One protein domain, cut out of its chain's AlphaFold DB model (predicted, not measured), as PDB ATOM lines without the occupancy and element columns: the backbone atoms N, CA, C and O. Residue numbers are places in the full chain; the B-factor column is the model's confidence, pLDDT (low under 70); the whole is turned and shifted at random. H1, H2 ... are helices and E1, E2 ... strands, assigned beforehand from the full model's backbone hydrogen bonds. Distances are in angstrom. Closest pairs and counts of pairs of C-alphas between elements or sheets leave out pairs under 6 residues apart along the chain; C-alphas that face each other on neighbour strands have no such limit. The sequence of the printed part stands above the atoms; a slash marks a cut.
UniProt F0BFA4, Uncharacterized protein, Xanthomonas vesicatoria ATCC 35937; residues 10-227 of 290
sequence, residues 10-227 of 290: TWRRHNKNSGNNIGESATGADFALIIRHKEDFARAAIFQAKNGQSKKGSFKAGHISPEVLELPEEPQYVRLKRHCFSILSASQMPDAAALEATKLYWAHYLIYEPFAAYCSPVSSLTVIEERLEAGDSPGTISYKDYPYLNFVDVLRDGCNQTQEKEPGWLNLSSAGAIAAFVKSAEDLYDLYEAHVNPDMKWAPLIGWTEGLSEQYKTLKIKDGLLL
ATOM      1  N   THR A  10     202.959 134.192 172.743       53.81
ATOM      2  CA  THR A  10     203.813 134.129 173.929       53.81
ATOM      3  C   THR A  10     204.843 133.041 173.688       53.81
ATOM      4  O   THR A  10     204.500 131.879 173.475       53.81
ATOM      5  N   TRP A  11     206.113 133.434 173.694       53.38
ATOM      6  CA  TRP A  11     207.242 132.518 173.623       53.38
ATOM      7  C   TRP A  11     207.912 132.471 174.987       53.38
ATOM      8  O   TRP A  11     208.309 133.512 175.514       53.38
ATOM      9  N   ARG A  12     208.087 131.266 175.529       55.28
ATOM     10  CA  ARG A  12     208.996 131.027 176.643       55.28
ATOM     11  C   ARG A  12     210.086 130.059 176.202       55.28
ATOM     12  O   ARG A  12     209.794 128.949 175.769       55.28
ATOM     13  N   ARG A  13     211.341 130.506 176.294       53.06
ATOM     14  CA  ARG A  13     212.523 129.659 176.124       53.06
ATOM     15  C   ARG A  13     213.017 129.236 177.504       53.06
ATOM     16  O   ARG A  13     213.458 130.084 178.276       53.06
ATOM     17  N   HIS A  14     212.959 127.952 177.805       54.38
ATOM     18  CA  HIS A  14     213.506 127.356 179.010       54.38
ATOM     19  C   HIS A  14     214.959 126.940 178.801       54.38
ATOM     20  O   HIS A  14     215.455 126.707 177.693       54.38
ATOM     21  N   ASN A  15     215.696 126.925 179.904       51.09
ATOM     22  CA  ASN A  15     217.117 126.652 179.881       51.09
ATOM     23  C   ASN A  15     217.332 125.137 179.793       51.09
ATOM     24  O   ASN A  15     217.166 124.448 180.794       51.09
ATOM     25  N   LYS A  16     217.772 124.625 178.631       55.91
ATOM     26  CA  LYS A  16     218.198 123.215 178.474       55.91
ATOM     27  C   LYS A  16     219.223 122.774 179.535       55.91
ATOM     28  O   LYS A  16     219.361 121.583 179.778       55.91
ATOM     29  N   ASN A  17     219.916 123.729 180.164       52.84
ATOM     30  CA  ASN A  17     220.995 123.495 181.117       52.84
ATOM     31  C   ASN A  17     220.687 123.987 182.541       52.84
ATOM     32  O   ASN A  17     221.629 124.212 183.304       52.84
ATOM     33  N   SER A  18     219.428 124.220 182.935       51.66
ATOM     34  CA  SER A  18     219.177 124.452 184.363       51.66
ATOM     35  C   SER A  18     219.528 123.167 185.108       51.66
ATOM     36  O   SER A  18     218.870 122.158 184.902       51.66
ATOM     37  N   GLY A  19     220.555 123.188 185.961       53.38
ATOM     38  CA  GLY A  19     220.995 122.037 186.771       53.38
ATOM     39  C   GLY A  19     219.967 121.532 187.794       53.38
ATOM     40  O   GLY A  19     220.305 120.752 188.676       53.38
ATOM     41  N   ASN A  20     218.723 121.985 187.681       55.81
ATOM     42  CA  ASN A  20     217.581 121.538 188.450       55.81
ATOM     43  C   ASN A  20     216.920 120.425 187.625       55.81
ATOM     44  O   ASN A  20     216.812 120.567 186.412       55.81
ATOM     45  N   ASN A  21     216.507 119.332 188.267       57.06
ATOM     46  CA  ASN A  21     216.052 118.048 187.695       57.06
ATOM     47  C   ASN A  21     214.797 118.083 186.783       57.06
ATOM     48  O   ASN A  21     214.015 117.140 186.768       57.06
ATOM     49  N   ILE A  22     214.564 119.166 186.050       62.72
ATOM     50  CA  ILE A  22     213.289 119.530 185.433       62.72
ATOM     51  C   ILE A  22     213.536 119.956 183.971       62.72
ATOM     52  O   ILE A  22     213.082 120.996 183.528       62.72
ATOM     53  N   GLY A  23     214.345 119.197 183.224       70.25
ATOM     54  CA  GLY A  23     214.718 119.519 181.835       70.25
ATOM     55  C   GLY A  23     214.346 118.434 180.820       70.25
ATOM     56  O   GLY A  23     213.685 117.452 181.160       70.25
ATOM     57  N   GLU A  24     214.840 118.571 179.582       72.56
ATOM     58  CA  GLU A  24     214.698 117.562 178.506       72.56
ATOM     59  C   GLU A  24     215.107 116.165 178.991       72.56
ATOM     60  O   GLU A  24     214.485 115.167 178.630       72.56
ATOM     61  N   SER A  25     216.133 116.091 179.847       79.12
ATOM     62  CA  SER A  25     216.540 114.839 180.470       79.12
ATOM     63  C   SER A  25     215.366 114.199 181.205       79.12
ATOM     64  O   SER A  25     215.090 113.043 180.935       79.12
ATOM     65  N   ALA A  26     214.623 114.906 182.054       84.31
ATOM     66  CA  ALA A  26     213.543 114.333 182.861       84.31
ATOM     67  C   ALA A  26     212.313 113.902 182.042       84.31
ATOM     68  O   ALA A  26     211.717 112.865 182.331       84.31
ATOM     69  N   THR A  27     211.937 114.667 181.014       88.31
ATOM     70  CA  THR A  27     210.694 114.415 180.257       88.31
ATOM     71  C   THR A  27     210.889 113.669 178.959       88.31
ATOM     72  O   THR A  27     209.942 113.077 178.466       88.31
ATOM     73  N   GLY A  28     212.071 113.740 178.357       90.19
ATOM     74  CA  GLY A  28     212.290 113.304 176.985       90.19
ATOM     75  C   GLY A  28     211.552 114.114 175.913       90.19
ATOM     76  O   GLY A  28     211.488 113.640 174.780       90.19
ATOM     77  N   ALA A  29     211.007 115.286 176.257       91.19
ATOM     78  CA  ALA A  29     210.397 116.242 175.337       91.19
ATOM     79  C   ALA A  29     211.287 117.483 175.155       91.19
ATOM     80  O   ALA A  29     211.927 117.943 176.102       91.19
ATOM     81  N   ASP A  30     211.274 118.059 173.950       88.25
ATOM     82  CA  ASP A  30     212.027 119.268 173.607       88.25
ATOM     83  C   ASP A  30     211.174 120.528 173.783       88.25
ATOM     84  O   ASP A  30     211.680 121.561 174.221       88.25
ATOM     85  N   PHE A  31     209.892 120.464 173.407       88.38
ATOM     86  CA  PHE A  31     208.950 121.580 173.520       88.38
ATOM     87  C   PHE A  31     207.488 121.120 173.477       88.38
ATOM     88  O   PHE A  31     207.173 119.997 173.070       88.38
ATOM     89  N   ALA A  32     206.579 122.025 173.841       89.94
ATOM     90  CA  ALA A  32     205.151 121.868 173.603       89.94
ATOM     91  C   ALA A  32     204.538 123.102 172.953       89.94
ATOM     92  O   ALA A  32     204.969 124.239 173.149       89.94
ATOM     93  N   LEU A  33     203.471 122.859 172.203       90.12
ATOM     94  CA  LEU A  33     202.664 123.893 171.582       90.12
ATOM     95  C   LEU A  33     201.260 123.842 172.168       90.12
ATOM     96  O   LEU A  33     200.654 122.771 172.213       90.12
ATOM     97  N   ILE A  34     200.741 125.000 172.574       89.69
ATOM     98  CA  ILE A  34     199.342 125.171 172.947       89.69
ATOM     99  C   ILE A  34     198.698 126.258 172.079       89.69
ATOM    100  O   ILE A  34     199.168 127.393 171.997       89.69
ATOM    101  N   ILE A  35     197.607 125.898 171.408       88.88
ATOM    102  CA  ILE A  35     196.795 126.802 170.591       88.88
ATOM    103  C   ILE A  35     195.494 127.049 171.333       88.88
ATOM    104  O   ILE A  35     194.684 126.137 171.517       88.88
ATOM    105  N   ARG A  36     195.287 128.289 171.770       87.00
ATOM    106  CA  ARG A  36     194.099 128.668 172.526       87.00
ATOM    107  C   ARG A  36     193.025 129.212 171.589       87.00
ATOM    108  O   ARG A  36     193.239 130.179 170.855       87.00
ATOM    109  N   HIS A  37     191.855 128.585 171.648       85.25
ATOM    110  CA  HIS A  37     190.697 128.889 170.803       85.25
ATOM    111  C   HIS A  37     189.609 129.644 171.552       85.25
ATOM    112  O   HIS A  37     188.937 130.486 170.958       85.25
ATOM    113  N   LYS A  38     189.429 129.336 172.846       86.12
ATOM    114  CA  LYS A  38     188.516 130.004 173.789       86.12
ATOM    115  C   LYS A  38     189.148 130.086 175.183       86.12
ATOM    116  O   LYS A  38     190.232 129.551 175.422       86.12
ATOM    117  N   GLU A  39     188.469 130.741 176.121       84.62
ATOM    118  CA  GLU A  39     188.928 130.806 177.511       84.62
ATOM    119  C   GLU A  39     189.058 129.409 178.138       84.62
ATOM    120  O   GLU A  39     190.014 129.151 178.865       84.62
ATOM    121  N   ASP A  40     188.136 128.523 177.771       89.75
ATOM    122  CA  ASP A  40     187.948 127.160 178.250       89.75
ATOM    123  C   ASP A  40     188.280 126.092 177.198       89.75
ATOM    124  O   ASP A  40     188.060 124.911 177.445       89.75
ATOM    125  N   PHE A  41     188.804 126.479 176.031       90.44
ATOM    126  CA  PHE A  41     189.164 125.537 174.976       90.44
ATOM    127  C   PHE A  41     190.535 125.844 174.378       90.44
ATOM    128  O   PHE A  41     190.774 126.921 173.821       90.44
ATOM    129  N   ALA A  42     191.421 124.858 174.444       91.50
ATOM    130  CA  ALA A  42     192.710 124.881 173.777       91.50
ATOM    131  C   ALA A  42     193.035 123.516 173.174       91.50
ATOM    132  O   ALA A  42     192.415 122.501 173.495       91.50
ATOM    133  N   ARG A  43     194.046 123.497 172.315       92.88
ATOM    134  CA  ARG A  43     194.656 122.277 171.808       92.88
ATOM    135  C   ARG A  43     196.125 122.266 172.142       92.88
ATOM    136  O   ARG A  43     196.780 123.294 172.009       92.88
ATOM    137  N   ALA A  44     196.628 121.117 172.559       93.50
ATOM    138  CA  ALA A  44     198.017 120.972 172.948       93.50
ATOM    139  C   ALA A  44     198.698 119.783 172.268       93.50
ATOM    140  O   ALA A  44     198.066 118.763 171.993       93.50
ATOM    141  N   ALA A  45     199.991 119.923 172.005       94.62
ATOM    142  CA  ALA A  45     200.837 118.867 171.469       94.62
ATOM    143  C   ALA A  45     202.239 118.954 172.084       94.62
ATOM    144  O   ALA A  45     202.736 120.050 172.355       94.62
ATOM    145  N   ILE A  46     202.871 117.800 172.303       94.19
ATOM    146  CA  ILE A  46     204.255 117.691 172.790       94.19
ATOM    147  C   ILE A  46     205.131 117.157 171.672       94.19
ATOM    148  O   ILE A  46     204.725 116.260 170.936       94.19
ATOM    149  N   PHE A  47     206.345 117.686 171.572       94.62
ATOM    150  CA  PHE A  47     207.276 117.340 170.516       94.62
ATOM    151  C   PHE A  47     208.638 116.978 171.090       94.62
ATOM    152  O   PHE A  47     209.204 117.700 171.910       94.62
ATOM    153  N   GLN A  48     209.183 115.880 170.580       94.56
ATOM    154  CA  GLN A  48     210.588 115.544 170.701       94.56
ATOM    155  C   GLN A  48     211.257 115.683 169.337       94.56
ATOM    156  O   GLN A  48     210.966 114.929 168.406       94.56
ATOM    157  N   ALA A  49     212.137 116.667 169.193       94.38
ATOM    158  CA  ALA A  49     212.753 116.999 167.923       94.38
ATOM    159  C   ALA A  49     213.888 116.024 167.595       94.38
ATOM    160  O   ALA A  49     214.745 115.689 168.416       94.38
ATOM    161  N   LYS A  50     213.917 115.552 166.350       94.75
ATOM    162  CA  LYS A  50     214.943 114.642 165.846       94.75
ATOM    163  C   LYS A  50     215.402 115.073 164.465       94.75
ATOM    164  O   LYS A  50     214.601 115.376 163.587       94.75
ATOM    165  N   ASN A  51     216.713 115.034 164.261       93.12
ATOM    166  CA  ASN A  51     217.284 115.234 162.939       93.12
ATOM    167  C   ASN A  51     216.953 114.025 162.051       93.12
ATOM    168  O   ASN A  51     217.304 112.889 162.394       93.12
ATOM    169  N   GLY A  52     216.284 114.276 160.928       89.94
ATOM    170  CA  GLY A  52     216.018 113.279 159.904       89.94
ATOM    171  C   GLY A  52     217.301 112.882 159.179       89.94
ATOM    172  O   GLY A  52     218.006 113.698 158.588       89.94
ATOM    173  N   GLN A  53     217.615 111.592 159.189       84.25
ATOM    174  CA  GLN A  53     218.728 111.043 158.431       84.25
ATOM    175  C   GLN A  53     218.329 110.943 156.952       84.25
ATOM    176  O   GLN A  53     217.525 110.099 156.540       84.25
ATOM    177  N   SER A  54     218.927 111.831 156.154       60.72
ATOM    178  CA  SER A  54     218.511 112.210 154.795       60.72
ATOM    179  C   SER A  54     218.364 111.076 153.778       60.72
ATOM    180  O   SER A  54     217.645 111.233 152.797       60.72
ATOM    181  N   LYS A  55     219.021 109.927 153.969       62.53
ATOM    182  CA  LYS A  55     219.004 108.848 152.966       62.53
ATOM    183  C   LYS A  55     217.799 107.912 153.059       62.53
ATOM    184  O   LYS A  55     217.545 107.204 152.090       62.53
ATOM    185  N   LYS A  56     217.081 107.868 154.187       70.44
ATOM    186  CA  LYS A  56     215.959 106.926 154.375       70.44
ATOM    187  C   LYS A  56     214.718 107.515 155.042       70.44
ATOM    188  O   LYS A  56     213.723 106.813 155.129       70.44
ATOM    189  N   GLY A  57     214.732 108.779 155.470       85.62
ATOM    190  CA  GLY A  57     213.639 109.295 156.298       85.62
ATOM    191  C   GLY A  57     213.576 108.526 157.615       85.62
ATOM    192  O   GLY A  57     212.575 107.897 157.948       85.62
ATOM    193  N   SER A  58     214.699 108.511 158.329       93.06
ATOM    194  CA  SER A  58     214.840 107.792 159.590       93.06
ATOM    195  C   SER A  58     215.370 108.693 160.694       93.06
ATOM    196  O   SER A  58     216.033 109.690 160.423       93.06
ATOM    197  N   PHE A  59     215.125 108.334 161.947       94.56
ATOM    198  CA  PHE A  59     215.664 109.038 163.104       94.56
ATOM    199  C   PHE A  59     216.174 108.053 164.158       94.56
ATOM    200  O   PHE A  59     215.757 106.896 164.214       94.56
ATOM    201  N   LYS A  60     217.106 108.510 165.002       94.31
ATOM    202  CA  LYS A  60     217.631 107.713 166.117       94.31
ATOM    203  C   LYS A  60     216.718 107.879 167.336       94.31
ATOM    204  O   LYS A  60     216.709 108.943 167.952       94.31
ATOM    205  N   ALA A  61     215.982 106.825 167.680       94.06
ATOM    206  CA  ALA A  61     215.139 106.753 168.875       94.06
ATOM    207  C   ALA A  61     215.902 106.211 170.097       94.06
ATOM    208  O   ALA A  61     215.506 106.453 171.232       94.06
ATOM    209  N   GLY A  62     217.023 105.513 169.882       92.25
ATOM    210  CA  GLY A  62     217.845 104.920 170.946       92.25
ATOM    211  C   GLY A  62     218.693 105.913 171.750       92.25
ATOM    212  O   GLY A  62     219.803 105.570 172.138       92.25
ATOM    213  N   HIS A  63     218.246 107.158 171.925       92.88
ATOM    214  CA  HIS A  63     218.906 108.083 172.846       92.88
ATOM    215  C   HIS A  63     218.549 107.684 174.281       92.88
ATOM    216  O   HIS A  63     217.370 107.527 174.603       92.88
ATOM    217  N   ILE A  64     219.563 107.534 175.129       93.56
ATOM    218  CA  ILE A  64     219.405 107.248 176.554       93.56
ATOM    219  C   ILE A  64     219.489 108.566 177.313       93.56
ATOM    220  O   ILE A  64     220.438 109.325 177.130       93.56
ATOM    221  N   SER A  65     218.470 108.858 178.112       90.50
ATOM    222  CA  SER A  65     218.462 110.038 178.969       90.50
ATOM    223  C   SER A  65     219.240 109.721 180.246       90.50
ATOM    224  O   SER A  65     219.001 108.662 180.830       90.50
ATOM    225  N   PRO A  66     220.139 110.613 180.697       90.31
ATOM    226  CA  PRO A  66     220.979 110.355 181.862       90.31
ATOM    227  C   PRO A  66     220.133 110.264 183.132       90.31
ATOM    228  O   PRO A  66     219.058 110.864 183.202       90.31
ATOM    229  N   GLU A  67     220.616 109.554 184.147       90.69
ATOM    230  CA  GLU A  67     220.002 109.548 185.480       90.69
ATOM    231  C   GLU A  67     219.809 110.983 186.008       90.69
ATOM    232  O   GLU A  67     220.691 111.836 185.888       90.69
ATOM    233  N   VAL A  68     218.625 111.259 186.556       86.94
ATOM    234  CA  VAL A  68     218.296 112.509 187.260       86.94
ATOM    235  C   VAL A  68     217.603 112.157 188.576       86.94
ATOM    236  O   VAL A  68     217.243 111.001 188.790       86.94
ATOM    237  N   LEU A  69     217.421 113.123 189.481       82.38
ATOM    238  CA  LEU A  69     216.760 112.859 190.764       82.38
ATOM    239  C   LEU A  69     215.424 112.129 190.546       82.38
ATOM    240  O   LEU A  69     214.592 112.596 189.775       82.38
ATOM    241  N   GLU A  70     215.259 110.988 191.219       86.38
ATOM    242  CA  GLU A  70     214.076 110.110 191.157       86.38
ATOM    243  C   GLU A  70     213.842 109.367 189.827       86.38
ATOM    244  O   GLU A  70     212.890 108.592 189.741       86.38
ATOM    245  N   LEU A  71     214.704 109.521 188.812       88.06
ATOM    246  CA  LEU A  71     214.564 108.836 187.523       88.06
ATOM    247  C   LEU A  71     215.874 108.153 187.085       88.06
ATOM    248  O   LEU A  71     216.868 108.843 186.839       88.06
ATOM    249  N   PRO A  72     215.874 106.818 186.895       93.06
ATOM    250  CA  PRO A  72     217.061 106.083 186.471       93.06
ATOM    251  C   PRO A  72     217.438 106.429 185.032       93.06
ATOM    252  O   PRO A  72     216.600 106.890 184.254       93.06
ATOM    253  N   GLU A  73     218.683 106.157 184.650       94.50
ATOM    254  CA  GLU A  73     219.084 106.166 183.241       94.50
ATOM    255  C   GLU A  73     218.172 105.240 182.414       94.50
ATOM    256  O   GLU A  73     217.983 104.071 182.749       94.50
ATOM    257  N   GLU A  74     217.573 105.765 181.342       94.62
ATOM    258  CA  GLU A  74     216.606 105.012 180.535       94.62
ATOM    259  C   GLU A  74     216.401 105.627 179.136       94.62
ATOM    260  O   GLU A  74     216.780 106.779 178.890       94.62
ATOM    261  N   PRO A  75     215.770 104.911 178.186       94.69
ATOM    262  CA  PRO A  75     215.469 105.462 176.872       94.69
ATOM    263  C   PRO A  75     214.594 106.717 176.950       94.69
ATOM    264  O   PRO A  75     213.563 106.741 177.619       94.69
ATOM    265  N   GLN A  76     214.948 107.747 176.181       93.25
ATOM    266  CA  GLN A  76     214.208 109.014 176.137       93.25
ATOM    267  C   GLN A  76     212.728 108.833 175.756       93.25
ATOM    268  O   GLN A  76     211.864 109.553 176.250       93.25
ATOM    269  N   TYR A  77     212.427 107.825 174.932       94.75
ATOM    270  CA  TYR A  77     211.059 107.416 174.612       94.75
ATOM    271  C   TYR A  77     210.231 107.062 175.858       94.75
ATOM    272  O   TYR A  77     209.072 107.456 175.960       94.75
ATOM    273  N   VAL A  78     210.826 106.339 176.812       94.00
ATOM    274  CA  VAL A  78     210.147 105.910 178.044       94.00
ATOM    275  C   VAL A  78     209.813 107.123 178.907       94.00
ATOM    276  O   VAL A  78     208.688 107.228 179.399       94.00
ATOM    277  N   ARG A  79     210.742 108.082 179.018       92.56
ATOM    278  CA  ARG A  79     210.498 109.358 179.711       92.56
ATOM    279  C   ARG A  79     209.384 110.157 179.052       92.56
ATOM    280  O   ARG A  79     208.458 110.564 179.749       92.56
ATOM    281  N   LEU A  80     209.404 110.270 177.723       93.75
ATOM    282  CA  LEU A  80     208.361 110.966 176.964       93.75
ATOM    283  C   LEU A  80     206.985 110.346 177.206       93.75
ATOM    284  O   LEU A  80     206.028 111.058 177.512       93.75
ATOM    285  N   LYS A  81     206.892 109.014 177.133       93.81
ATOM    286  CA  LYS A  81     205.659 108.265 177.389       93.81
ATOM    287  C   LYS A  81     205.153 108.498 178.819       93.81
ATOM    288  O   LYS A  81     203.992 108.863 179.002       93.81
ATOM    289  N   ARG A  82     206.024 108.355 179.827       91.88
ATOM    290  CA  ARG A  82     205.693 108.594 181.243       91.88
ATOM    291  C   ARG A  82     205.202 110.021 181.474       91.88
ATOM    292  O   ARG A  82     204.183 110.220 182.134       91.88
ATOM    293  N   HIS A  83     205.895 110.997 180.894       91.19
ATOM    294  CA  HIS A  83     205.539 112.405 180.988       91.19
ATOM    295  C   HIS A  83     204.155 112.681 180.395       91.19
ATOM    296  O   HIS A  83     203.286 113.227 181.076       91.19
ATOM    297  N   CYS A  84     203.893 112.218 179.172       92.62
ATOM    298  CA  CYS A  84     202.593 112.415 178.531       92.62
ATOM    299  C   CYS A  84     201.445 111.777 179.328       92.62
ATOM    300  O   CYS A  84     200.363 112.358 179.420       92.62
ATOM    301  N   PHE A  85     201.672 110.621 179.956       91.50
ATOM    302  CA  PHE A  85     200.671 110.029 180.841       91.50
ATOM    303  C   PHE A  85     200.437 110.833 182.116       91.50
ATOM    304  O   PHE A  85     199.282 110.995 182.500       91.50
ATOM    305  N   SER A  86     201.481 111.396 182.732       88.75
ATOM    306  CA  SER A  86     201.307 112.277 183.894       88.75
ATOM    307  C   SER A  86     200.422 113.490 183.575       88.75
ATOM    308  O   SER A  86     199.558 113.842 184.375       88.75
ATOM    309  N   ILE A  87     200.541 114.053 182.364       89.31
ATOM    310  CA  ILE A  87     199.676 115.137 181.874       89.31
ATOM    311  C   ILE A  87     198.224 114.679 181.747       89.31
ATOM    312  O   ILE A  87     197.313 115.393 182.175       89.31
ATOM    313  N   LEU A  88     197.989 113.497 181.170       89.19
ATOM    314  CA  LEU A  88     196.640 112.937 181.048       89.19
ATOM    315  C   LEU A  88     196.012 112.692 182.426       89.19
ATOM    316  O   LEU A  88     194.847 113.039 182.632       89.19
ATOM    317  N   SER A  89     196.787 112.164 183.377       86.56
ATOM    318  CA  SER A  89     196.352 111.963 184.762       86.56
ATOM    319  C   SER A  89     196.038 113.288 185.466       86.56
ATOM    320  O   SER A  89     194.992 113.411 186.100       86.56
ATOM    321  N   ALA A  90     196.898 114.302 185.322       84.88
ATOM    322  CA  ALA A  90     196.707 115.618 185.931       84.88
ATOM    323  C   ALA A  90     195.501 116.374 185.351       84.88
ATOM    324  O   ALA A  90     194.834 117.121 186.065       84.88
ATOM    325  N   SER A  91     195.192 116.153 184.072       78.88
ATOM    326  CA  SER A  91     194.080 116.808 183.373       78.88
ATOM    327  C   SER A  91     192.706 116.203 183.695       78.88
ATOM    328  O   SER A  91     191.713 116.647 183.123       78.88
ATOM    329  N   GLN A  92     192.635 115.202 184.586       72.75
ATOM    330  CA  GLN A  92     191.400 114.499 184.976       72.75
ATOM    331  C   GLN A  92     190.605 113.959 183.777       72.75
ATOM    332  O   GLN A  92     189.373 113.906 183.798       72.75
ATOM    333  N   MET A  93     191.302 113.561 182.710       66.00
ATOM    334  CA  MET A  93     190.639 113.022 181.530       66.00
ATOM    335  C   MET A  93     190.038 111.646 181.875       66.00
ATOM    336  O   MET A  93     190.769 110.771 182.348       66.00
ATOM    337  N   PRO A  94     188.730 111.424 181.634       53.75
ATOM    338  CA  PRO A  94     187.989 110.248 182.115       53.75
ATOM    339  C   PRO A  94     188.491 108.912 181.553       53.75
ATOM    340  O   PRO A  94     188.142 107.855 182.070       53.75
ATOM    341  N   ASP A  95     189.347 108.954 180.533       55.38
ATOM    342  CA  ASP A  95     189.930 107.788 179.878       55.38
ATOM    343  C   ASP A  95     191.408 107.560 180.274       55.38
ATOM    344  O   ASP A  95     192.155 106.891 179.574       55.38
ATOM    345  N   ALA A  96     191.898 108.110 181.390       53.47
ATOM    346  CA  ALA A  96     193.290 107.909 181.829       53.47
ATOM    347  C   ALA A  96     193.561 106.528 182.473       53.47
ATOM    348  O   ALA A  96     194.711 106.193 182.746       53.47
ATOM    349  N   ALA A  97     192.522 105.718 182.720       49.19
ATOM    350  CA  ALA A  97     192.622 104.475 183.493       49.19
ATOM    351  C   ALA A  97     193.384 103.334 182.785       49.19
ATOM    352  O   ALA A  97     193.890 102.436 183.453       49.19
ATOM    353  N   ALA A  98     193.507 103.381 181.455       59.47
ATOM    354  CA  ALA A  98     194.367 102.475 180.695       59.47
ATOM    355  C   ALA A  98     195.517 103.283 180.081       59.47
ATOM    356  O   ALA A  98     195.277 104.090 179.178       59.47
ATOM    357  N   LEU A  99     196.736 103.095 180.600       66.31
ATOM    358  CA  LEU A  99     197.992 103.716 180.150       66.31
ATOM    359  C   LEU A  99     198.449 103.132 178.798       66.31
ATOM    360  O   LEU A  99     199.539 102.575 178.670       66.31
ATOM    361  N   GLU A 100     197.595 103.228 177.783       79.25
ATOM    362  CA  GLU A 100     197.859 102.691 176.449       79.25
ATOM    363  C   GLU A 100     198.518 103.730 175.540       79.25
ATOM    364  O   GLU A 100     198.118 104.897 175.496       79.25
ATOM    365  N   ALA A 101     199.510 103.293 174.761       76.38
ATOM    366  CA  ALA A 101     200.233 104.142 173.812       76.38
ATOM    367  C   ALA A 101     199.315 104.781 172.761       76.38
ATOM    368  O   ALA A 101     199.569 105.893 172.300       76.38
ATOM    369  N   THR A 102     198.199 104.121 172.442       83.44
ATOM    370  CA  THR A 102     197.135 104.601 171.546       83.44
ATOM    371  C   THR A 102     196.566 105.964 171.966       83.44
ATOM    372  O   THR A 102     196.097 106.731 171.122       83.44
ATOM    373  N   LYS A 103     196.662 106.319 173.256       87.94
ATOM    374  CA  LYS A 103     196.205 107.606 173.808       87.94
ATOM    375  C   LYS A 103     197.209 108.743 173.616       87.94
ATOM    376  O   LYS A 103     196.854 109.904 173.808       87.94
ATOM    377  N   LEU A 104     198.433 108.443 173.182       94.12
ATOM    378  CA  LEU A 104     199.514 109.412 172.975       94.12
ATOM    379  C   LEU A 104     199.610 109.899 171.522       94.12
ATOM    380  O   LEU A 104     200.690 110.197 171.019       94.12
ATOM    381  N   TYR A 105     198.470 110.006 170.837       95.00
ATOM    382  CA  TYR A 105     198.389 110.475 169.448       95.00
ATOM    383  C   TYR A 105     198.746 111.963 169.273       95.00
ATOM    384  O   TYR A 105     198.895 112.431 168.149       95.00
ATOM    385  N   TRP A 106     198.852 112.705 170.377       96.00
ATOM    386  CA  TRP A 106     199.152 114.138 170.451       96.00
ATOM    387  C   TRP A 106     200.593 114.439 170.900       96.00
ATOM    388  O   TRP A 106     201.008 115.598 170.938       96.00
ATOM    389  N   ALA A 107     201.353 113.400 171.249       96.25
ATOM    390  CA  ALA A 107     202.785 113.479 171.478       96.25
ATOM    391  C   ALA A 107     203.505 112.989 170.223       96.25
ATOM    392  O   ALA A 107     203.122 111.970 169.650       96.25
ATOM    393  N   HIS A 108     204.546 113.695 169.795       97.44
ATOM    394  CA  HIS A 108     205.176 113.476 168.496       97.44
ATOM    395  C   HIS A 108     206.688 113.397 168.613       97.44
ATOM    396  O   HIS A 108     207.307 114.176 169.333       97.44
ATOM    397  N   TYR A 109     207.300 112.553 167.788       97.12
ATOM    398  CA  TYR A 109     208.629 112.873 167.285       97.12
ATOM    399  C   TYR A 109     208.486 113.868 166.136       97.12
ATOM    400  O   TYR A 109     207.820 113.566 165.147       97.12
ATOM    401  N   LEU A 110     209.104 115.043 166.260       97.12
ATOM    402  CA  LEU A 110     209.219 116.011 165.173       97.12
ATOM    403  C   LEU A 110     210.519 115.748 164.415       97.12
ATOM    404  O   LEU A 110     211.603 116.114 164.871       97.12
ATOM    405  N   ILE A 111     210.415 115.120 163.251       96.44
ATOM    406  CA  ILE A 111     211.548 114.828 162.383       96.44
ATOM    407  C   ILE A 111     211.743 115.990 161.415       96.44
ATOM    408  O   ILE A 111     210.894 116.227 160.556       96.44
ATOM    409  N   TYR A 112     212.862 116.701 161.531       93.88
ATOM    410  CA  TYR A 112     213.218 117.768 160.597       93.88
ATOM    411  C   TYR A 112     214.213 117.269 159.544       93.88
ATOM    412  O   TYR A 112     215.272 116.724 159.860       93.88
ATOM    413  N   GLU A 113     213.860 117.471 158.281       91.50
ATOM    414  CA  GLU A 113     214.675 117.239 157.090       91.50
ATOM    415  C   GLU A 113     215.022 118.596 156.437       91.50
ATOM    416  O   GLU A 113     214.423 119.615 156.787       91.50
ATOM    417  N   PRO A 114     215.963 118.663 155.473       88.06
ATOM    418  CA  PRO A 114     216.397 119.941 154.893       88.06
ATOM    419  C   PRO A 114     215.285 120.837 154.319       88.06
ATOM    420  O   PRO A 114     215.459 122.051 154.271       88.06
ATOM    421  N   PHE A 115     214.160 120.262 153.884       87.19
ATOM    422  CA  PHE A 115     213.074 120.994 153.215       87.19
ATOM    423  C   PHE A 115     211.680 120.688 153.769       87.19
ATOM    424  O   PHE A 115     210.683 121.122 153.195       87.19
ATOM    425  N   ALA A 116     211.589 119.915 154.849       91.69
ATOM    426  CA  ALA A 116     210.315 119.487 155.402       91.69
ATOM    427  C   ALA A 116     210.455 119.114 156.876       91.69
ATOM    428  O   ALA A 116     211.530 118.741 157.340       91.69
ATOM    429  N   ALA A 117     209.342 119.179 157.597       95.31
ATOM    430  CA  ALA A 117     209.234 118.650 158.942       95.31
ATOM    431  C   ALA A 117     208.017 117.731 159.020       95.31
ATOM    432  O   ALA A 117     206.955 118.035 158.466       95.31
ATOM    433  N   TYR A 118     208.186 116.605 159.699       96.62
ATOM    434  CA  TYR A 118     207.180 115.561 159.821       96.62
ATOM    435  C   TYR A 118     206.962 115.217 161.286       96.62
ATOM    436  O   TYR A 118     207.906 115.201 162.071       96.62
ATOM    437  N   CYS A 119     205.726 114.906 161.641       97.62
ATOM    438  CA  CYS A 119     205.363 114.431 162.964       97.62
ATOM    439  C   CYS A 119     205.051 112.944 162.896       97.62
ATOM    440  O   CYS A 119     204.163 112.534 162.149       97.62
ATOM    441  N   SER A 120     205.740 112.147 163.702       97.12
ATOM    442  CA  SER A 120     205.350 110.766 163.971       97.12
ATOM    443  C   SER A 120     204.717 110.698 165.352       97.12
ATOM    444  O   SER A 120     205.447 110.846 166.339       97.12
ATOM    445  N   PRO A 121     203.390 110.494 165.440       97.00
ATOM    446  CA  PRO A 121     202.725 110.315 166.719       97.00
ATOM    447  C   PRO A 121     203.364 109.167 167.502       97.00
ATOM    448  O   PRO A 121     203.625 108.102 166.951       97.00
ATOM    449  N   VAL A 122     203.578 109.343 168.802       96.00
ATOM    450  CA  VAL A 122     204.122 108.294 169.679       96.00
ATOM    451  C   VAL A 122     203.254 107.034 169.614       96.00
ATOM    452  O   VAL A 122     203.783 105.925 169.597       96.00
ATOM    453  N   SER A 123     201.938 107.212 169.477       95.25
ATOM    454  CA  SER A 123     200.966 106.130 169.312       95.25
ATOM    455  C   SER A 123     201.144 105.290 168.042       95.25
ATOM    456  O   SER A 123     200.575 104.208 167.966       95.25
ATOM    457  N   SER A 124     201.854 105.784 167.017       94.94
ATOM    458  CA  SER A 124     202.069 105.052 165.759       94.94
ATOM    459  C   SER A 124     203.375 104.252 165.735       94.94
ATOM    460  O   SER A 124     203.593 103.471 164.812       94.94
ATOM    461  N   LEU A 125     204.233 104.414 166.744       93.56
ATOM    462  CA  LEU A 125     205.581 103.848 166.793       93.56
ATOM    463  C   LEU A 125     205.655 102.596 167.680       93.56
ATOM    464  O   LEU A 125     206.552 102.484 168.518       93.56
ATOM    465  N   THR A 126     204.735 101.647 167.484       93.69
ATOM    466  CA  THR A 126     204.644 100.410 168.291       93.69
ATOM    467  C   THR A 126     205.935  99.598 168.266       93.69
ATOM    468  O   THR A 126     206.318  99.018 169.273       93.69
ATOM    469  N   VAL A 127     206.690  99.663 167.165       95.81
ATOM    470  CA  VAL A 127     208.003  99.012 167.026       95.81
ATOM    471  C   VAL A 127     209.002  99.406 168.117       95.81
ATOM    472  O   VAL A 127     209.900  98.631 168.441       95.81
ATOM    473  N   ILE A 128     208.900 100.621 168.668       95.19
ATOM    474  CA  ILE A 128     209.774 101.039 169.764       95.19
ATOM    475  C   ILE A 128     209.400 100.265 171.027       95.19
ATOM    476  O   ILE A 128     210.291  99.797 171.728       95.19
ATOM    477  N   GLU A 129     208.105 100.109 171.296       92.69
ATOM    478  CA  GLU A 129     207.594  99.354 172.443       92.69
ATOM    479  C   GLU A 129     207.946  97.877 172.317       92.69
ATOM    480  O   GLU A 129     208.552  97.331 173.229       92.69
ATOM    481  N   GLU A 130     207.693  97.280 171.152       95.12
ATOM    482  CA  GLU A 130     208.017  95.881 170.852       95.12
ATOM    483  C   GLU A 130     209.506  95.574 171.096       95.12
ATOM    484  O   GLU A 130     209.848  94.563 171.707       95.12
ATOM    485  N   ARG A 131     210.411  96.469 170.670       96.31
ATOM    486  CA  ARG A 131     211.857  96.329 170.929       96.31
ATOM    487  C   ARG A 131     212.179  96.430 172.414       96.31
ATOM    488  O   ARG A 131     212.934  95.613 172.926       96.31
ATOM    489  N   LEU A 132     211.608  97.413 173.109       94.62
ATOM    490  CA  LEU A 132     211.849  97.596 174.540       94.62
ATOM    491  C   LEU A 132     211.333  96.408 175.364       94.62
ATOM    492  O   LEU A 132     212.016  95.971 176.286       94.62
ATOM    493  N   GLU A 133     210.171  95.859 175.014       94.44
ATOM    494  CA  GLU A 133     209.595  94.664 175.640       94.44
ATOM    495  C   GLU A 133     210.450  93.414 175.398       94.44
ATOM    496  O   GLU A 133     210.574  92.571 176.286       94.44
ATOM    497  N   ALA A 134     211.102  93.319 174.236       96.94
ATOM    498  CA  ALA A 134     212.076  92.273 173.933       96.94
ATOM    499  C   ALA A 134     213.437  92.465 174.638       96.94
ATOM    500  O   ALA A 134     214.297  91.589 174.552       96.94
ATOM    501  N   GLY A 135     213.649  93.586 175.340       94.81
ATOM    502  CA  GLY A 135     214.931  93.939 175.960       94.81
ATOM    503  C   GLY A 135     215.952  94.549 174.991       94.81
ATOM    504  O   GLY A 135     217.116  94.724 175.357       94.81
ATOM    505  N   ASP A 136     215.532  94.899 173.775       95.12
ATOM    506  CA  ASP A 136     216.359  95.540 172.757       95.12
ATOM    507  C   ASP A 136     216.354  97.074 172.880       95.12
ATOM    508  O   ASP A 136     215.461  97.710 173.445       95.12
ATOM    509  N   SER A 137     217.355  97.719 172.271       92.38
ATOM    510  CA  SER A 137     217.368  99.182 172.151       92.38
ATOM    511  C   SER A 137     216.343  99.675 171.109       92.38
ATOM    512  O   SER A 137     216.194  99.037 170.061       92.38
ATOM    513  N   PRO A 138     215.738 100.874 171.272       93.12
ATOM    514  CA  PRO A 138     214.866 101.460 170.247       93.12
ATOM    515  C   PRO A 138     215.538 101.612 168.874       93.12
ATOM    516  O   PRO A 138     214.881 101.530 167.837       93.12
ATOM    517  N   GLY A 139     216.857 101.826 168.852       92.94
ATOM    518  CA  GLY A 139     217.655 101.901 167.632       92.94
ATOM    519  C   GLY A 139     217.282 103.062 166.703       92.94
ATOM    520  O   GLY A 139     216.925 104.162 167.142       92.94
ATOM    521  N   THR A 140     217.422 102.818 165.401       94.69
ATOM    522  CA  THR A 140     217.002 103.732 164.330       94.69
ATOM    523  C   THR A 140     215.638 103.297 163.803       94.69
ATOM    524  O   THR A 140     215.414 102.106 163.568       94.69
ATOM    525  N   ILE A 141     214.747 104.266 163.603       94.19
ATOM    526  CA  ILE A 141     213.382 104.071 163.113       94.19
ATOM    527  C   ILE A 141     213.230 104.790 161.776       94.19
ATOM    528  O   ILE A 141     213.566 105.969 161.678       94.19
ATOM    529  N   SER A 142     212.739 104.092 160.752       95.12
ATOM    530  CA  SER A 142     212.251 104.713 159.515       95.12
ATOM    531  C   SER A 142     210.844 105.225 159.784       95.12
ATOM    532  O   SER A 142     209.920 104.435 159.946       95.12
ATOM    533  N   TYR A 143     210.667 106.541 159.887       93.12
ATOM    534  CA  TYR A 143     209.357 107.091 160.244       93.12
ATOM    535  C   TYR A 143     208.332 106.937 159.113       93.12
ATOM    536  O   TYR A 143     207.132 106.978 159.358       93.12
ATOM    537  N   LYS A 144     208.813 106.743 157.877       93.88
ATOM    538  CA  LYS A 144     207.991 106.536 156.677       93.88
ATOM    539  C   LYS A 144     207.320 105.162 156.640       93.88
ATOM    540  O   LYS A 144     206.391 104.981 155.859       93.88
ATOM    541  N   ASP A 145     207.761 104.234 157.487       94.75
ATOM    542  CA  ASP A 145     207.187 102.890 157.603       94.75
ATOM    543  C   ASP A 145     205.947 102.878 158.526       94.75
ATOM    544  O   ASP A 145     205.260 101.864 158.631       94.75
ATOM    545  N   TYR A 146     205.641 104.008 159.175       94.88
ATOM    546  CA  TYR A 146     204.550 104.176 160.139       94.88
ATOM    547  C   TYR A 146     203.686 105.388 159.771       94.88
ATOM    548  O   TYR A 146     204.133 106.250 159.017       94.88
ATOM    549  N   PRO A 147     202.457 105.513 160.306       96.00
ATOM    550  CA  PRO A 147     201.679 106.739 160.176       96.00
ATOM    551  C   PRO A 147     202.464 107.978 160.634       96.00
ATOM    552  O   PRO A 147     202.941 108.042 161.773       96.00
ATOM    553  N   TYR A 148     202.561 108.965 159.746       95.94
ATOM    554  CA  TYR A 148     203.184 110.264 159.988       95.94
ATOM    555  C   TYR A 148     202.333 111.382 159.376       95.94
ATOM    556  O   TYR A 148     201.513 111.150 158.487       95.94
ATOM    557  N   LEU A 149     202.539 112.604 159.857       96.31
ATOM    558  CA  LEU A 149     201.846 113.813 159.423       96.31
ATOM    559  C   LEU A 149     202.868 114.840 158.935       96.31
ATOM    560  O   LEU A 149     203.994 114.893 159.433       96.31
ATOM    561  N   ASN A 150     202.492 115.687 157.980       96.00
ATOM    562  CA  ASN A 150     203.276 116.883 157.688       96.00
ATOM    563  C   ASN A 150     203.113 117.873 158.854       96.00
ATOM    564  O   ASN A 150     201.991 118.125 159.291       96.00
ATOM    565  N   PHE A 151     204.204 118.448 159.361       95.31
ATOM    566  CA  PHE A 151     204.124 119.366 160.501       95.31
ATOM    567  C   PHE A 151     203.277 120.612 160.199       95.31
ATOM    568  O   PHE A 151     202.551 121.081 161.068       95.31
ATOM    569  N   VAL A 152     203.305 121.120 158.962       92.62
ATOM    570  CA  VAL A 152     202.470 122.260 158.547       92.62
ATOM    571  C   VAL A 152     200.987 121.900 158.602       92.62
ATOM    572  O   VAL A 152     200.185 122.718 159.049       92.62
ATOM    573  N   ASP A 153     200.630 120.678 158.204       93.19
ATOM    574  CA  ASP A 153     199.255 120.188 158.318       93.19
ATOM    575  C   ASP A 153     198.849 120.071 159.791       93.19
ATOM    576  O   ASP A 153     197.802 120.588 160.157       93.19
ATOM    577  N   VAL A 154     199.716 119.536 160.663       94.38
ATOM    578  CA  VAL A 154     199.467 119.509 162.119       94.38
ATOM    579  C   VAL A 154     199.201 120.918 162.655       94.38
ATOM    580  O   VAL A 154     198.227 121.121 163.374       94.38
ATOM    581  N   LEU A 155     200.015 121.913 162.293       91.38
ATOM    582  CA  LEU A 155     199.809 123.299 162.729       91.38
ATOM    583  C   LEU A 155     198.491 123.888 162.210       91.38
ATOM    584  O   LEU A 155     197.756 124.511 162.975       91.38
ATOM    585  N   ARG A 156     198.180 123.684 160.924       89.50
ATOM    586  CA  ARG A 156     196.923 124.141 160.315       89.50
ATOM    587  C   ARG A 156     195.725 123.517 161.020       89.50
ATOM    588  O   ARG A 156     194.803 124.236 161.397       89.50
ATOM    589  N   ASP A 157     195.750 122.205 161.202       90.75
ATOM    590  CA  ASP A 157     194.644 121.448 161.778       90.75
ATOM    591  C   ASP A 157     194.463 121.828 163.251       90.75
ATOM    592  O   ASP A 157     193.336 121.994 163.703       90.75
ATOM    593  N   GLY A 158     195.552 122.131 163.967       90.44
ATOM    594  CA  GLY A 158     195.533 122.687 165.322       90.44
ATOM    595  C   GLY A 158     194.787 124.015 165.444       90.44
ATOM    596  O   GLY A 158     194.128 124.248 166.460       90.44
ATOM    597  N   CYS A 159     194.812 124.837 164.393       88.38
ATOM    598  CA  CYS A 159     194.065 126.092 164.286       88.38
ATOM    599  C   CYS A 159     192.587 125.913 163.890       88.38
ATOM    600  O   CYS A 159     191.856 126.905 163.860       88.38
ATOM    601  N   ASN A 160     192.114 124.691 163.620       85.25
ATOM    602  CA  ASN A 160     190.689 124.439 163.410       85.25
ATOM    603  C   ASN A 160     189.889 124.745 164.694       85.25
ATOM    604  O   ASN A 160     190.285 124.371 165.790       85.25
ATOM    605  N   GLN A 161     188.764 125.448 164.588       81.31
ATOM    606  CA  GLN A 161     187.979 125.874 165.757       81.31
ATOM    607  C   GLN A 161     186.926 124.845 166.196       81.31
ATOM    608  O   GLN A 161     186.216 125.065 167.181       81.31
ATOM    609  N   THR A 162     186.798 123.730 165.472       84.50
ATOM    610  CA  THR A 162     185.915 122.623 165.850       84.50
ATOM    611  C   THR A 162     186.346 122.036 167.199       84.50
ATOM    612  O   THR A 162     187.530 121.915 167.510       84.50
ATOM    613  N   GLN A 163     185.388 121.637 168.037       78.62
ATOM    614  CA  GLN A 163     185.699 120.894 169.272       78.62
ATOM    615  C   GLN A 163     185.915 119.397 169.015       78.62
ATOM    616  O   GLN A 163     186.177 118.630 169.943       78.62
ATOM    617  N   GLU A 164     185.807 118.980 167.755       85.94
ATOM    618  CA  GLU A 164     186.089 117.621 167.326       85.94
ATOM    619  C   GLU A 164     187.557 117.266 167.574       85.94
ATOM    620  O   GLU A 164     188.440 118.126 167.681       85.94
ATOM    621  N   LYS A 165     187.806 115.968 167.731       83.12
ATOM    622  CA  LYS A 165     189.149 115.432 167.922       83.12
ATOM    623  C   LYS A 165     189.942 115.634 166.634       83.12
ATOM    624  O   LYS A 165     189.619 115.013 165.627       83.12
ATOM    625  N   GLU A 166     191.006 116.428 166.699       87.19
ATOM    626  CA  GLU A 166     191.925 116.574 165.571       87.19
ATOM    627  C   GLU A 166     193.103 115.604 165.676       87.19
ATOM    628  O   GLU A 166     193.659 115.408 166.769       87.19
ATOM    629  N   PRO A 167     193.533 115.012 164.551       87.94
ATOM    630  CA  PRO A 167     194.756 114.233 164.499       87.94
ATOM    631  C   PRO A 167     195.950 115.046 165.005       87.94
ATOM    632  O   PRO A 167     196.192 116.173 164.582       87.94
ATOM    633  N   GLY A 168     196.716 114.462 165.923       93.62
ATOM    634  CA  GLY A 168     197.917 115.099 166.455       93.62
ATOM    635  C   GLY A 168     197.711 116.092 167.598       93.62
ATOM    636  O   GLY A 168     198.711 116.624 168.076       93.62
ATOM    637  N   TRP A 169     196.480 116.306 168.077       95.56
ATOM    638  CA  TRP A 169     196.189 117.306 169.110       95.56
ATOM    639  C   TRP A 169     195.396 116.769 170.302       95.56
ATOM    640  O   TRP A 169     194.366 116.111 170.160       95.56
ATOM    641  N   LEU A 170     195.835 117.121 171.508       94.44
ATOM    642  CA  LEU A 170     195.067 116.931 172.731       94.44
ATOM    643  C   LEU A 170     194.067 118.077 172.871       94.44
ATOM    644  O   LEU A 170     194.473 119.229 173.020       94.44
ATOM    645  N   ASN A 171     192.772 117.769 172.864       93.50
ATOM    646  CA  ASN A 171     191.738 118.760 173.147       93.50
ATOM    647  C   ASN A 171     191.657 119.004 174.660       93.50
ATOM    648  O   ASN A 171     191.447 118.072 175.433       93.50
ATOM    649  N   LEU A 172     191.795 120.261 175.070       92.62
ATOM    650  CA  LEU A 172     191.675 120.723 176.449       92.62
ATOM    651  C   LEU A 172     190.384 121.536 176.561       92.62
ATOM    652  O   LEU A 172     190.371 122.721 176.242       92.62
ATOM    653  N   SER A 173     189.295 120.882 176.970       91.81
ATOM    654  CA  SER A 173     187.927 121.435 176.928       91.81
ATOM    655  C   SER A 173     187.474 122.124 178.222       91.81
ATOM    656  O   SER A 173     186.276 122.271 178.455       91.81
ATOM    657  N   SER A 174     188.406 122.488 179.106       91.25
ATOM    658  CA  SER A 174     188.107 123.319 180.273       91.25
ATOM    659  C   SER A 174     189.312 124.158 180.685       91.25
ATOM    660  O   SER A 174     190.462 123.761 180.479       91.25
ATOM    661  N   ALA A 175     189.067 125.288 181.353       90.00
ATOM    662  CA  ALA A 175     190.130 126.105 181.940       90.00
ATOM    663  C   ALA A 175     191.005 125.308 182.931       90.00
ATOM    664  O   ALA A 175     192.215 125.512 182.991       90.00
ATOM    665  N   GLY A 176     190.410 124.355 183.662       90.94
ATOM    666  CA  GLY A 176     191.136 123.455 184.561       90.94
ATOM    667  C   GLY A 176     192.090 122.514 183.822       90.94
ATOM    668  O   GLY A 176     193.239 122.380 184.232       90.94
ATOM    669  N   ALA A 177     191.657 121.921 182.703       91.38
ATOM    670  CA  ALA A 177     192.510 121.070 181.870       91.38
ATOM    671  C   ALA A 177     193.648 121.872 181.219       91.38
ATOM    672  O   ALA A 177     194.785 121.407 181.167       91.38
ATOM    673  N   ILE A 178     193.363 123.101 180.779       90.88
ATOM    674  CA  ILE A 178     194.379 124.022 180.260       90.88
ATOM    675  C   ILE A 178     195.418 124.338 181.339       90.88
ATOM    676  O   ILE A 178     196.611 124.175 181.101       90.88
ATOM    677  N   ALA A 179     194.982 124.733 182.536       89.38
ATOM    678  CA  ALA A 179     195.881 125.029 183.647       89.38
ATOM    679  C   ALA A 179     196.697 123.799 184.077       89.38
ATOM    680  O   ALA A 179     197.885 123.927 184.358       89.38
ATOM    681  N   ALA A 180     196.092 122.608 184.093       89.25
ATOM    682  CA  ALA A 180     196.785 121.361 184.405       89.25
ATOM    683  C   ALA A 180     197.865 121.030 183.365       89.25
ATOM    684  O   ALA A 180     198.986 120.688 183.745       89.25
ATOM    685  N   PHE A 181     197.561 121.185 182.071       90.50
ATOM    686  CA  PHE A 181     198.539 121.023 180.996       90.50
ATOM    687  C   PHE A 181     199.688 122.021 181.138       90.50
ATOM    688  O   PHE A 181     200.848 121.619 181.153       90.50
ATOM    689  N   VAL A 182     199.366 123.311 181.287       87.44
ATOM    690  CA  VAL A 182     200.358 124.386 181.417       87.44
ATOM    691  C   VAL A 182     201.242 124.133 182.625       87.44
ATOM    692  O   VAL A 182     202.448 124.093 182.461       87.44
ATOM    693  N   LYS A 183     200.674 123.852 183.802       86.12
ATOM    694  CA  LYS A 183     201.439 123.536 185.014       86.12
ATOM    695  C   LYS A 183     202.357 122.326 184.826       86.12
ATOM    696  O   LYS A 183     203.481 122.328 185.307       86.12
ATOM    697  N   SER A 184     201.884 121.300 184.122       82.56
ATOM    698  CA  SER A 184     202.682 120.103 183.837       82.56
ATOM    699  C   SER A 184     203.769 120.350 182.790       82.56
ATOM    700  O   SER A 184     204.682 119.547 182.682       82.56
ATOM    701  N   ALA A 185     203.672 121.420 182.000       78.56
ATOM    702  CA  ALA A 185     204.652 121.812 180.992       78.56
ATOM    703  C   ALA A 185     205.582 122.945 181.464       78.56
ATOM    704  O   ALA A 185     206.683 123.081 180.936       78.56
ATOM    705  N   GLU A 186     205.140 123.753 182.434       72.44
ATOM    706  CA  GLU A 186     205.704 125.064 182.765       72.44
ATOM    707  C   GLU A 186     207.165 124.993 183.198       72.44
ATOM    708  O   GLU A 186     207.929 125.904 182.890       72.44
ATOM    709  N   ASP A 187     207.568 123.918 183.868       64.06
ATOM    710  CA  ASP A 187     208.934 123.808 184.366       64.06
ATOM    711  C   ASP A 187     209.867 123.023 183.431       64.06
ATOM    712  O   ASP A 187     211.073 123.049 183.650       64.06
ATOM    713  N   LEU A 188     209.351 122.348 182.392       65.12
ATOM    714  CA  LEU A 188     210.060 121.230 181.747       65.12
ATOM    715  C   LEU A 188     210.618 121.526 180.348       65.12
ATOM    716  O   LEU A 188     211.624 120.927 179.960       65.12
ATOM    717  N   TYR A 189     209.979 122.403 179.569       67.69
ATOM    718  CA  TYR A 189     210.386 122.711 178.191       67.69
ATOM    719  C   TYR A 189     209.733 123.991 177.655       67.69
ATOM    720  O   TYR A 189     208.854 124.575 178.282       67.69
ATOM    721  N   ASP A 190     210.168 124.436 176.472       64.25
ATOM    722  CA  ASP A 190     209.627 125.621 175.804       64.25
ATOM    723  C   ASP A 190     208.114 125.477 175.567       64.25
ATOM    724  O   ASP A 190     207.677 124.567 174.853       64.25
ATOM    725  N   LEU A 191     207.320 126.387 176.143       65.69
ATOM    726  CA  LEU A 191     205.886 126.495 175.879       65.69
ATOM    727  C   LEU A 191     205.618 127.690 174.963       65.69
ATOM    728  O   LEU A 191     206.010 128.827 175.248       65.69
ATOM    729  N   TYR A 192     204.915 127.415 173.869       66.50
ATOM    730  CA  TYR A 192     204.473 128.417 172.908       66.50
ATOM    731  C   TYR A 192     202.951 128.543 172.981       66.50
ATOM    732  O   TYR A 192     202.245 127.563 172.739       66.50
ATOM    733  N   GLU A 193     202.450 129.737 173.303       70.88
ATOM    734  CA  GLU A 193     201.016 130.057 173.279       70.88
ATOM    735  C   GLU A 193     200.709 130.921 172.056       70.88
ATOM    736  O   GLU A 193     201.279 132.002 171.893       70.88
ATOM    737  N   ALA A 194     199.786 130.452 171.216       68.00
ATOM    738  CA  ALA A 194     199.252 131.200 170.083       68.00
ATOM    739  C   ALA A 194     197.724 131.317 170.173       68.00
ATOM    740  O   ALA A 194     197.048 130.421 170.688       68.00
ATOM    741  N   HIS A 195     197.179 132.403 169.620       68.69
ATOM    742  CA  HIS A 195     195.739 132.660 169.586       68.69
ATOM    743  C   HIS A 195     195.224 132.723 168.153       68.69
ATOM    744  O   HIS A 195     195.814 133.382 167.297       68.69
ATOM    745  N   VAL A 196     194.080 132.081 167.910       66.75
ATOM    746  CA  VAL A 196     193.403 132.139 166.603       66.75
ATOM    747  C   VAL A 196     192.593 133.431 166.448       66.75
ATOM    748  O   VAL A 196     192.426 133.922 165.333       66.75
ATOM    749  N   ASN A 197     192.123 134.019 167.555       68.50
ATOM    750  CA  ASN A 197     191.440 135.310 167.558       68.50
ATOM    751  C   ASN A 197     192.322 136.401 168.208       68.50
ATOM    752  O   ASN A 197     192.453 136.414 169.434       68.50
ATOM    753  N   PRO A 198     192.900 137.325 167.420       59.84
ATOM    754  CA  PRO A 198     193.778 138.383 167.925       59.84
ATOM    755  C   PRO A 198     193.045 139.460 168.743       59.84
ATOM    756  O   PRO A 198     193.679 140.199 169.492       59.84
ATOM    757  N   ASP A 199     191.718 139.558 168.632       65.62
ATOM    758  CA  ASP A 199     190.930 140.577 169.334       65.62
ATOM    759  C   ASP A 199     190.549 140.159 170.766       65.62
ATOM    760  O   ASP A 199     189.953 140.934 171.523       65.62
ATOM    761  N   MET A 200     190.886 138.929 171.168       61.59
ATOM    762  CA  MET A 200     190.551 138.403 172.487       61.59
ATOM    763  C   MET A 200     191.523 138.896 173.564       61.59
ATOM    764  O   MET A 200     192.714 138.602 173.567       61.59
ATOM    765  N   LYS A 201     190.974 139.635 174.536       66.56
ATOM    766  CA  LYS A 201     191.685 140.163 175.710       66.56
ATOM    767  C   LYS A 201     191.799 139.115 176.821       66.56
ATOM    768  O   LYS A 201     191.257 139.312 177.906       66.56
ATOM    769  N   TRP A 202     192.437 137.981 176.559       67.94
ATOM    770  CA  TRP A 202     192.647 136.981 177.608       67.94
ATOM    771  C   TRP A 202     193.899 137.252 178.422       67.94
ATOM    772  O   TRP A 202     194.893 137.769 177.911       67.94
ATOM    773  N   ALA A 203     193.854 136.848 179.690       70.94
ATOM    774  CA  ALA A 203     195.066 136.681 180.467       70.94
ATOM    775  C   ALA A 203     195.937 135.607 179.782       70.94
ATOM    776  O   ALA A 203     195.408 134.524 179.484       70.94
ATOM    777  N   PRO A 204     197.226 135.896 179.518       70.44
ATOM    778  CA  PRO A 204     198.182 134.885 179.085       70.44
ATOM    779  C   PRO A 204     198.147 133.691 180.038       70.44
ATOM    780  O   PRO A 204     198.028 133.876 181.252       70.44
ATOM    781  N   LEU A 205     198.257 132.475 179.502       72.19
ATOM    782  CA  LEU A 205     198.287 131.271 180.339       72.19
ATOM    783  C   LEU A 205     199.531 131.230 181.232       72.19
ATOM    784  O   LEU A 205     199.519 130.610 182.292       72.19
ATOM    785  N   ILE A 206     200.584 131.928 180.811       69.56
ATOM    786  CA  ILE A 206     201.835 132.082 181.540       69.56
ATOM    787  C   ILE A 206     201.920 133.527 182.044       69.56
ATOM    788  O   ILE A 206     202.040 134.464 181.257       69.56
ATOM    789  N   GLY A 207     201.868 133.713 183.367       56.91
ATOM    790  CA  GLY A 207     201.787 135.038 184.000       56.91
ATOM    791  C   GLY A 207     203.011 135.943 183.798       56.91
ATOM    792  O   GLY A 207     202.916 137.153 183.996       56.91
ATOM    793  N   TRP A 208     204.146 135.386 183.368       56.53
ATOM    794  CA  TRP A 208     205.363 136.134 183.054       56.53
ATOM    795  C   TRP A 208     205.512 136.282 181.541       56.53
ATOM    796  O   TRP A 208     205.890 135.339 180.848       56.53
ATOM    797  N   THR A 209     205.235 137.480 181.029       49.28
ATOM    798  CA  THR A 209     205.528 137.838 179.638       49.28
ATOM    799  C   THR A 209     206.751 138.750 179.608       49.28
ATOM    800  O   THR A 209     206.724 139.859 180.138       49.28
ATOM    801  N   GLU A 210     207.841 138.313 178.973       49.09
ATOM    802  CA  GLU A 210     208.820 139.277 178.470       49.09
ATOM    803  C   GLU A 210     208.206 139.930 177.233       49.09
ATOM    804  O   GLU A 210     208.062 139.315 176.174       49.09
ATOM    805  N   GLY A 211     207.799 141.192 177.369       47.31
ATOM    806  CA  GLY A 211     207.376 142.007 176.239       47.31
ATOM    807  C   GLY A 211     208.559 142.266 175.309       47.31
ATOM    808  O   GLY A 211     209.239 143.279 175.433       47.31
ATOM    809  N   LEU A 212     208.824 141.356 174.375       49.09
ATOM    810  CA  LEU A 212     209.826 141.582 173.340       49.09
ATOM    811  C   LEU A 212     209.280 142.612 172.343       49.09
ATOM    812  O   LEU A 212     208.159 142.472 171.847       49.09
ATOM    813  N   SER A 213     210.056 143.647 172.022       57.50
ATOM    814  CA  SER A 213     209.669 144.582 170.959       57.50
ATOM    815  C   SER A 213     209.583 143.848 169.615       57.50
ATOM    816  O   SER A 213     210.319 142.891 169.390       57.50
ATOM    817  N   GLU A 214     208.721 144.282 168.691       54.16
ATOM    818  CA  GLU A 214     208.589 143.643 167.364       54.16
ATOM    819  C   GLU A 214     209.923 143.581 166.599       54.16
ATOM    820  O   GLU A 214     210.240 142.590 165.937       54.16
ATOM    821  N   GLN A 215     210.757 144.612 166.757       58.25
ATOM    822  CA  GLN A 215     212.119 144.623 166.226       58.25
ATOM    823  C   GLN A 215     212.991 143.559 166.889       58.25
ATOM    824  O   GLN A 215     213.687 142.838 166.185       58.25
ATOM    825  N   TYR A 216     212.919 143.407 168.213       62.34
ATOM    826  CA  TYR A 216     213.678 142.395 168.944       62.34
ATOM    827  C   TYR A 216     213.191 140.970 168.653       62.34
ATOM    828  O   TYR A 216     214.015 140.078 168.491       62.34
ATOM    829  N   LYS A 217     211.875 140.752 168.506       57.31
ATOM    830  CA  LYS A 217     211.294 139.476 168.054       57.31
ATOM    831  C   LYS A 217     211.811 139.111 166.671       57.31
ATOM    832  O   LYS A 217     212.332 138.019 166.480       57.31
ATOM    833  N   THR A 218     211.726 140.047 165.726       56.72
ATOM    834  CA  THR A 218     212.217 139.848 164.357       56.72
ATOM    835  C   THR A 218     213.716 139.575 164.348       56.72
ATOM    836  O   THR A 218     214.155 138.687 163.625       56.72
ATOM    837  N   LEU A 219     214.496 140.292 165.165       64.00
ATOM    838  CA  LEU A 219     215.937 140.078 165.289       64.00
ATOM    839  C   LEU A 219     216.241 138.699 165.878       64.00
ATOM    840  O   LEU A 219     216.996 137.955 165.285       64.00
ATOM    841  N   LYS A 220     215.594 138.303 166.980       59.91
ATOM    842  CA  LYS A 220     215.785 136.988 167.613       59.91
ATOM    843  C   LYS A 220     215.379 135.830 166.711       59.91
ATOM    844  O   LYS A 220     216.083 134.827 166.674       59.91
ATOM    845  N   ILE A 221     214.266 135.970 165.993       54.78
ATOM    846  CA  ILE A 221     213.800 134.978 165.020       54.78
ATOM    847  C   ILE A 221     214.788 134.900 163.856       54.78
ATOM    848  O   ILE A 221     215.206 133.807 163.493       54.78
ATOM    849  N   LYS A 222     215.220 136.039 163.301       56.78
ATOM    850  CA  LYS A 222     216.223 136.069 162.227       56.78
ATOM    851  C   LYS A 222     217.565 135.511 162.684       56.78
ATOM    852  O   LYS A 222     218.111 134.670 161.991       56.78
ATOM    853  N   ASP A 223     218.068 135.906 163.843       62.81
ATOM    854  CA  ASP A 223     219.335 135.423 164.391       62.81
ATOM    855  C   ASP A 223     219.257 133.925 164.717       62.81
ATOM    856  O   ASP A 223     220.218 133.198 164.502       62.81
ATOM    857  N   GLY A 224     218.107 133.438 165.190       53.12
ATOM    858  CA  GLY A 224     217.881 132.018 165.462       53.12
ATOM    859  C   GLY A 224     217.684 131.156 164.209       53.12
ATOM    860  O   GLY A 224     218.078 129.995 164.219       53.12
ATOM    861  N   LEU A 225     217.091 131.705 163.140       45.41
ATOM    862  CA  LEU A 225     216.808 130.989 161.886       45.41
ATOM    863  C   LEU A 225     217.924 131.108 160.839       45.41
ATOM    864  O   LEU A 225     218.085 130.207 160.021       45.41
ATOM    865  N   LEU A 226     218.654 132.227 160.814       42.50
ATOM    866  CA  LEU A 226     219.628 132.557 159.766       42.50
ATOM    867  C   LEU A 226     221.075 132.354 160.194       42.50
ATOM    868  O   LEU A 226     221.951 132.345 159.330       42.50
ATOM    869  N   LEU A 227     221.354 132.193 161.488       41.72
ATOM    870  CA  LEU A 227     222.666 131.725 161.902       41.72
ATOM    871  C   LEU A 227     222.654 130.201 161.787       41.72
ATOM    872  O   LEU A 227     221.926 129.551 162.541       41.72
TER     873      LEU A 227
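This is residues 10 to 227 of the 290 residues of an uncharacterized protein of Xanthomonas vesicatoria ATCC 35937 (UniProt F0BFA4). A strongly twisted sheet of six strands, E1, E2, E4, E5, E7 and E8, makes the core, with the helices H2 and H5 over one face and H4 on the opposite face. At the end of the domain away from E8 lie a small two-strand sheet, E3 and E6, and the helix H3, while a poorly modelled tail carries H6 away from the body and residues 221 to 227 stick out. The printed part has 218 residues with six named helices and eight named strands, in the order H1 E1 E2 E3 H2 E4 E5 H3 E6 H4 E7 H5 E8 H6; the class is mixed, helices and strands, though under half of the residues, 104, are in named elements. The large sheet is branched and mixed, the small one antiparallel. The whole is compact, with a radius of gyration of the C-alphas of 17.3 A and spans of 52 by 45 by 36 A.

The longest strand, E2, takes residues 42 to 51 and runs 28.5 A from C-alpha 42 at (192.710, 124.881, 173.777) to C-alpha 51 at (217.284, 115.234, 162.939). In the same sheet are E1, residues 31 to 36, 16.5 A; E4, residues 107 to 113, 19.0 A; E5, residues 116 to 121, 16.4 A; E7, residues 170 to 172; and E8, residues 190 to 195, 16.8 A. The small sheet has E3, residues 58 to 60, and E6, residues 140 to 142. The longest helix, H2, takes residues 76 to 90 and measures 21.1 A. H5 takes residues 175 to 186, 15.6 A; H4 residues 151 to 158; H3 residues 126 to 133; and H1 residues 24 to 27, beginning at C-alpha (214.698, 117.562, 178.506). H6, residues 214 to 226, measures 17.4 A and ends at C-alpha (219.628, 132.557, 159.766).

E2 has three neighbours: E1 lies on one side of it, beside residues 42 to 47, and E4, beside residues 45 to 51, and E7, beside residues 42 to 44, lie on the other side. E1 and E2 are an antiparallel hairpin, with N 33 and O 45 at 2.9 A. E2 and E4 are parallel, with N 48 and O 108 at 2.8 A. E2 and E7 are antiparallel, with N 170 and O 44 at 2.8 A. The edge strand E8 is parallel to E1, with N 32 and O 190 at 2.9 A, and the edge strand E5 forms an antiparallel hairpin with E4, with N 111 and O 118 at 2.8 A. H5 lies over E1 and E2 at a height over the sheet of 9.3 A. H2, on the same face, lies over E2 and E4 at a height of 10.6 A. H2 touches H5 with residues 86 to 90 alone, the closest C-alphas being those of Ala 90 and Ala 180, 5.9 A; their tilt is shallow, 30 degrees, opposite ways. H4 is on the opposite face, its closest C-alphas with E5 being those of Phe 151 and Tyr 118, 4.9 A. H1 touches H2, the closest C-alphas being those of Thr 27 and Arg 79, 5.1 A; it is only just not on the sheet, with 4 pairs of C-alphas within 10 A. E3 and E6 are antiparallel, with N 59 and O 141 at 2.8 A, and the closest C-alphas of E3 and E2 are those of Phe 59 and Lys 50, 6.3 A. H3 is near H2 but not on the large sheet. H6 is apart from H5. Every O i to N i+4 pair is within hydrogen-bond range in H2, H3, H4, H5 and H6; H1 is too short for one, and its one O i to N i+3 pair is not within range.

The C-alphas farthest apart, those of Ala 134 and Asp 199, are 52.9 A from each other. The printed part has no cut. The links E3 to H2, H2 to E4, H4 to E7 and E8 to H6 are long, the last with 18 residues. The mean pLDDT of the printed part is 81.4; 59 residues are under 70, among them 10 to 22 and 206 to 227.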